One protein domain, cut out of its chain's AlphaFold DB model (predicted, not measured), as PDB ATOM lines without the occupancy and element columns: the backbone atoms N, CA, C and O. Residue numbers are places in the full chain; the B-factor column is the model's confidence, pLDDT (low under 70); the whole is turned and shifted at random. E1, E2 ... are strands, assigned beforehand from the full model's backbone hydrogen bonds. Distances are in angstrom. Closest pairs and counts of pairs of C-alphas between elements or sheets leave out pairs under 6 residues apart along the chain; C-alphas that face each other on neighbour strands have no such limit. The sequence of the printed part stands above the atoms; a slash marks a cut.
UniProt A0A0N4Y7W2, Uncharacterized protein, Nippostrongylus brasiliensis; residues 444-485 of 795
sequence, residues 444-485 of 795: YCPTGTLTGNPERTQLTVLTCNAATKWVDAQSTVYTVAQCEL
ATOM      1  N   TYR A 444      14.254 -21.715 -31.643       85.38
ATOM      2  CA  TYR A 444      14.690 -23.107 -31.511       85.38
ATOM      3  C   TYR A 444      16.120 -23.263 -32.049       85.38
ATOM      4  O   TYR A 444      16.589 -22.430 -32.827       85.38
ATOM      5  N   CYS A 445      16.812 -24.332 -31.648       79.88
ATOM      6  CA  CYS A 445      18.131 -24.667 -32.184       79.88
ATOM      7  C   CYS A 445      17.992 -25.758 -33.253       79.88
ATOM      8  O   CYS A 445      17.657 -26.888 -32.901       79.88
ATOM      9  N   PRO A 446      18.238 -25.463 -34.545       65.44
ATOM     10  CA  PRO A 446      18.169 -26.473 -35.604       65.44
ATOM     11  C   PRO A 446      19.263 -27.542 -35.461       65.44
ATOM     12  O   PRO A 446      19.054 -28.696 -35.829       65.44
ATOM     13  N   THR A 447      20.408 -27.173 -34.884       57.97
ATOM     14  CA  THR A 447      21.497 -28.080 -34.503       57.97
ATOM     15  C   THR A 447      22.000 -27.710 -33.111       57.97
ATOM     16  O   THR A 447      22.374 -26.559 -32.882       57.97
ATOM     17  N   GLY A 448      22.024 -28.676 -32.192       73.12
ATOM     18  CA  GLY A 448      22.425 -28.474 -30.798       73.12
ATOM     19  C   GLY A 448      21.248 -28.444 -29.822       73.12
ATOM     20  O   GLY A 448      20.140 -28.874 -30.129       73.12
ATOM     21  N   THR A 449      21.520 -27.948 -28.627       80.62
ATOM     22  CA  THR A 449      20.635 -27.909 -27.472       80.62
ATOM     23  C   THR A 449      20.364 -26.452 -27.113       80.62
ATOM     24  O   THR A 449      21.303 -25.706 -26.838       80.62
ATOM     25  N   LEU A 450      19.095 -26.038 -27.104       87.12
ATOM     26  CA  LEU A 450      18.704 -24.720 -26.603       87.12
ATOM     27  C   LEU A 450      18.818 -24.738 -25.076       87.12
ATOM     28  O   LEU A 450      18.247 -25.619 -24.435       87.12
ATOM     29  N   THR A 451      19.541 -23.793 -24.484       87.00
ATOM     30  CA  THR A 451      19.578 -23.619 -23.026       87.00
ATOM     31  C   THR A 451      19.098 -22.227 -22.638       87.00
ATOM     32  O   THR A 451      19.296 -21.265 -23.381       87.00
ATOM     33  N   GLY A 452      18.419 -22.123 -21.493       86.44
ATOM     34  CA  GLY A 452      17.889 -20.866 -20.967       86.44
ATOM     35  C   GLY A 452      18.466 -20.498 -19.601       86.44
ATOM     36  O   GLY A 452      18.766 -21.385 -18.800       86.44
ATOM     37  N   ASN A 453      18.547 -19.189 -19.319       80.25
ATOM     38  CA  ASN A 453      19.039 -18.593 -18.062       80.25
ATOM     39  C   ASN A 453      20.516 -18.941 -17.721       80.25
ATOM     40  O   ASN A 453      21.136 -19.767 -18.392       80.25
ATOM     41  N   PRO A 454      21.124 -18.320 -16.685       69.56
ATOM     42  CA  PRO A 454      22.514 -18.603 -16.293       69.56
ATOM     43  C   PRO A 454      22.771 -20.062 -15.885       69.56
ATOM     44  O   PRO A 454      23.888 -20.549 -16.015       69.56
ATOM     45  N   GLU A 455      21.734 -20.766 -15.424       75.50
ATOM     46  CA  GLU A 455      21.802 -22.170 -14.995       75.50
ATOM     47  C   GLU A 455      21.773 -23.173 -16.162       75.50
ATOM     48  O   GLU A 455      21.895 -24.375 -15.939       75.50
ATOM     49  N   ARG A 456      21.642 -22.693 -17.410       80.00
ATOM     50  CA  ARG A 456      21.668 -23.506 -18.640       80.00
ATOM     51  C   ARG A 456      20.634 -24.639 -18.642       80.00
ATOM     52  O   ARG A 456      20.929 -25.765 -19.042       80.00
ATOM     53  N   THR A 457      19.402 -24.349 -18.220       83.88
ATOM     54  CA  THR A 457      18.299 -25.322 -18.269       83.88
ATOM     55  C   THR A 457      18.055 -25.755 -19.712       83.88
ATOM     56  O   THR A 457      17.945 -24.899 -20.586       83.88
ATOM     57  N   GLN A 458      17.972 -27.062 -19.967       82.56
ATOM     58  CA  GLN A 458      17.769 -27.614 -21.307       82.56
ATOM     59  C   GLN A 458      16.335 -27.373 -21.797       82.56
ATOM     60  O   GLN A 458      15.383 -27.705 -21.095       82.56
ATOM     61  N   LEU A 459      16.176 -26.820 -23.000       86.88
ATOM     62  CA  LEU A 459      14.895 -26.417 -23.581       86.88
ATOM     63  C   LEU A 459      14.747 -26.953 -25.009       86.88
ATOM     64  O   LEU A 459      15.728 -27.138 -25.727       86.88
ATOM     65  N   THR A 460      13.506 -27.181 -25.438       79.88
ATOM     66  CA  THR A 460      13.203 -27.641 -26.808       79.88
ATOM     67  C   THR A 460      12.741 -26.492 -27.703       79.88
ATOM     68  O   THR A 460      13.061 -26.456 -28.888       79.88
ATOM     69  N   VAL A 461      11.991 -25.543 -27.142       85.50
ATOM     70  CA  VAL A 461      11.468 -24.360 -27.833       85.50
ATOM     71  C   VAL A 461      11.211 -23.257 -26.812       85.50
ATOM     72  O   VAL A 461      10.780 -23.538 -25.692       85.50
ATOM     73  N   LEU A 462      11.461 -22.008 -27.199       87.25
ATOM     74  CA  LEU A 462      11.037 -20.831 -26.450       87.25
ATOM     75  C   LEU A 462      10.031 -20.042 -27.276       87.25
ATOM     76  O   LEU A 462      10.294 -19.695 -28.425       87.25
ATOM     77  N   THR A 463       8.887 -19.742 -26.673       85.38
ATOM     78  CA  THR A 463       7.827 -18.913 -27.257       85.38
ATOM     79  C   THR A 463       7.749 -17.586 -26.515       85.38
ATOM     80  O   THR A 463       8.146 -17.480 -25.359       85.38
ATOM     81  N   CYS A 464       7.297 -16.531 -27.184       83.12
ATOM     82  CA  CYS A 464       7.150 -15.225 -26.551       83.12
ATOM     83  C   CYS A 464       5.762 -15.141 -25.908       83.12
ATOM     84  O   CYS A 464       4.753 -15.296 -26.598       83.12
ATOM     85  N   ASN A 465       5.689 -14.924 -24.593       82.69
ATOM     86  CA  ASN A 465       4.402 -14.713 -23.931       82.69
ATOM     87  C   ASN A 465       3.865 -13.288 -24.169       82.69
ATOM     88  O   ASN A 465       4.575 -12.408 -24.659       82.69
ATOM     89  N   ALA A 466       2.618 -13.029 -23.761       74.19
ATOM     90  CA  ALA A 466       1.976 -11.713 -23.890       74.19
ATOM     91  C   ALA A 466       2.725 -10.569 -23.170       74.19
ATOM     92  O   ALA A 466       2.498  -9.402 -23.469       74.19
ATOM     93  N   ALA A 467       3.628 -10.896 -22.239       77.69
ATOM     94  CA  ALA A 467       4.476  -9.943 -21.530       77.69
ATOM     95  C   ALA A 467       5.849  -9.744 -22.199       77.69
ATOM     96  O   ALA A 467       6.752  -9.173 -21.586       77.69
ATOM     97  N   THR A 468       6.033 -10.212 -23.437       78.25
ATOM     98  CA  THR A 468       7.289 -10.122 -24.202       78.25
ATOM     99  C   THR A 468       8.485 -10.783 -23.508       78.25
ATOM    100  O   THR A 468       9.616 -10.307 -23.604       78.25
ATOM    101  N   LYS A 469       8.250 -11.897 -22.802       79.31
ATOM    102  CA  LYS A 469       9.313 -12.730 -22.225       79.31
ATOM    103  C   LYS A 469       9.367 -14.095 -22.901       79.31
ATOM    104  O   LYS A 469       8.322 -14.657 -23.234       79.31
ATOM    105  N   TRP A 470      10.575 -14.634 -23.064       85.88
ATOM    106  CA  TRP A 470      10.757 -16.016 -23.492       85.88
ATOM    107  C   TRP A 470      10.194 -16.957 -22.433       85.88
ATOM    108  O   TRP A 470      10.554 -16.858 -21.261       85.88
ATOM    109  N   VAL A 471       9.302 -17.848 -22.854       90.62
ATOM    110  CA  VAL A 471       8.729 -18.897 -22.021       90.62
ATOM    111  C   VAL A 471       8.818 -20.261 -22.686       90.62
ATOM    112  O   VAL A 471       8.720 -20.381 -23.909       90.62
ATOM    113  N   ASP A 472       9.010 -21.291 -21.872       91.81
ATOM    114  CA  ASP A 472       8.923 -22.687 -22.302       91.81
ATOM    115  C   ASP A 472       7.455 -23.156 -22.414       91.81
ATOM    116  O   ASP A 472       6.504 -22.391 -22.218       91.81
ATOM    117  N   ALA A 473       7.257 -24.444 -22.709       84.25
ATOM    118  CA  ALA A 473       5.930 -25.061 -22.774       84.25
ATOM    119  C   ALA A 473       5.195 -25.097 -21.415       84.25
ATOM    120  O   ALA A 473       3.990 -25.339 -21.374       84.25
ATOM    121  N   GLN A 474       5.903 -24.856 -20.310       87.38
ATOM    122  CA  GLN A 474       5.396 -24.822 -18.941       87.38
ATOM    123  C   GLN A 474       5.167 -23.385 -18.435       87.38
ATOM    124  O   GLN A 474       4.768 -23.199 -17.288       87.38
ATOM    125  N   SER A 475       5.339 -22.368 -19.292       89.25
ATOM    126  CA  SER A 475       5.240 -20.938 -18.956       89.25
ATOM    127  C   SER A 475       6.321 -20.411 -17.998       89.25
ATOM    128  O   SER A 475       6.159 -19.330 -17.424       89.25
ATOM    129  N   THR A 476       7.440 -21.119 -17.840       89.12
ATOM    130  CA  THR A 476       8.603 -20.642 -17.078       89.12
ATOM    131  C   THR A 476       9.285 -19.516 -17.846       89.12
ATOM    132  O   THR A 476       9.499 -19.634 -19.045       89.12
ATOM    133  N   VAL A 477       9.632 -18.415 -17.177       87.38
ATOM    134  CA  VAL A 477      10.218 -17.224 -17.813       87.38
ATOM    135  C   VAL A 477      11.745 -17.317 -17.891       87.38
ATOM    136  O   VAL A 477      12.415 -17.542 -16.883       87.38
ATOM    137  N   TYR A 478      12.296 -17.030 -19.069       86.88
ATOM    138  CA  TYR A 478      13.730 -17.001 -19.349       86.88
ATOM    139  C   TYR A 478      14.181 -15.609 -19.811       86.88
ATOM    140  O   TYR A 478      13.476 -14.913 -20.542       86.88
ATOM    141  N   THR A 479      15.362 -15.194 -19.353       80.88
ATOM    142  CA  THR A 479      15.967 -13.876 -19.639       80.88
ATOM    143  C   THR A 479      17.100 -13.945 -20.661       80.88
ATOM    144  O   THR A 479      17.436 -12.934 -21.271       80.88
ATOM    145  N   VAL A 480      17.659 -15.138 -20.871       78.44
ATOM    146  CA  VAL A 480      18.722 -15.440 -21.837       78.44
ATOM    147  C   VAL A 480      18.415 -16.800 -22.457       78.44
ATOM    148  O   VAL A 480      17.930 -17.686 -21.753       78.44
ATOM    149  N   ALA A 481      18.706 -16.966 -23.744       77.88
ATOM    150  CA  ALA A 481      18.640 -18.232 -24.461       77.88
ATOM    151  C   ALA A 481      19.849 -18.347 -25.388       77.88
ATOM    152  O   ALA A 481      20.269 -17.350 -25.973       77.88
ATOM    153  N   GLN A 482      20.409 -19.546 -25.506       80.81
ATOM    154  CA  GLN A 482      21.602 -19.818 -26.308       80.81
ATOM    155  C   GLN A 482      21.519 -21.209 -26.943       80.81
ATOM    156  O   GLN A 482      20.978 -22.138 -26.345       80.81
ATOM    157  N   CYS A 483      22.059 -21.354 -28.155       77.50
ATOM    158  CA  CYS A 483      22.212 -22.653 -28.807       77.50
ATOM    159  C   CYS A 483      23.597 -23.228 -28.532       77.50
ATOM    160  O   CYS A 483      24.607 -22.625 -28.892       77.50
ATOM    161  N   GLU A 484      23.644 -24.416 -27.934       71.19
ATOM    162  CA  GLU A 484      24.884 -25.106 -27.583       71.19
ATOM    163  C   GLU A 484      25.022 -26.415 -28.353       71.19
ATOM    164  O   GLU A 484      24.136 -27.263 -28.321       71.19
ATOM    165  N   LEU A 485      26.159 -26.639 -29.008       60.44
ATOM    166  CA  LEU A 485      26.490 -27.966 -29.526       60.44
ATOM    167  C   LEU A 485      27.091 -28.817 -28.397       60.44
ATOM    168  O   LEU A 485      28.082 -28.399 -27.791       60.44
TER     169      LEU A 485
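This is residues 444 to 485 of the 795 residues of an uncharacterized protein of Nippostrongylus brasiliensis (UniProt A0A0N4Y7W2). With little regular structure, the domain is a small three-stranded antiparallel sheet at one end and a looped stretch without named elements, residues 460 to 480, reaching out to the other end. Short antiparallel pairings, 463 to 464 with 470 to 471 and 470 to 471 with 477 to 478, fold that stretch back on itself. The 42 printed residues have no named helix and, along the chain, strands E1, E2 and E3, in sheet order E2, E1, E3; the class is all strand, with 11 residues in named elements. It is compact, radius of gyration 9.6 A, spanning 30 by 20 by 15 A.

E1, residues 449 to 452, forms a hairpin with E2, residues 457 to 459, antiparallel at 125 degrees; N 459 and O 450 are 2.8 A apart. E3, residues 481 to 484, is E1's other antiparallel neighbour, at 152 degrees, with N 449 and O 484 2.7 A apart. E2 and E3 are apart.

E1 spans 10.0 A from C-alpha 449 at (20.635, -27.909, -27.472), E2 6.4 A, and E3 9.8 A to C-alpha 484 at (24.884, -25.106, -27.583).

The farthest C-alphas, Ala 466 and Leu 485, are 29.9 A apart. The printed part has no cut; E2 to E3 is a long link. Residues 446 to 447, 454 and 485 have pLDDT under 70.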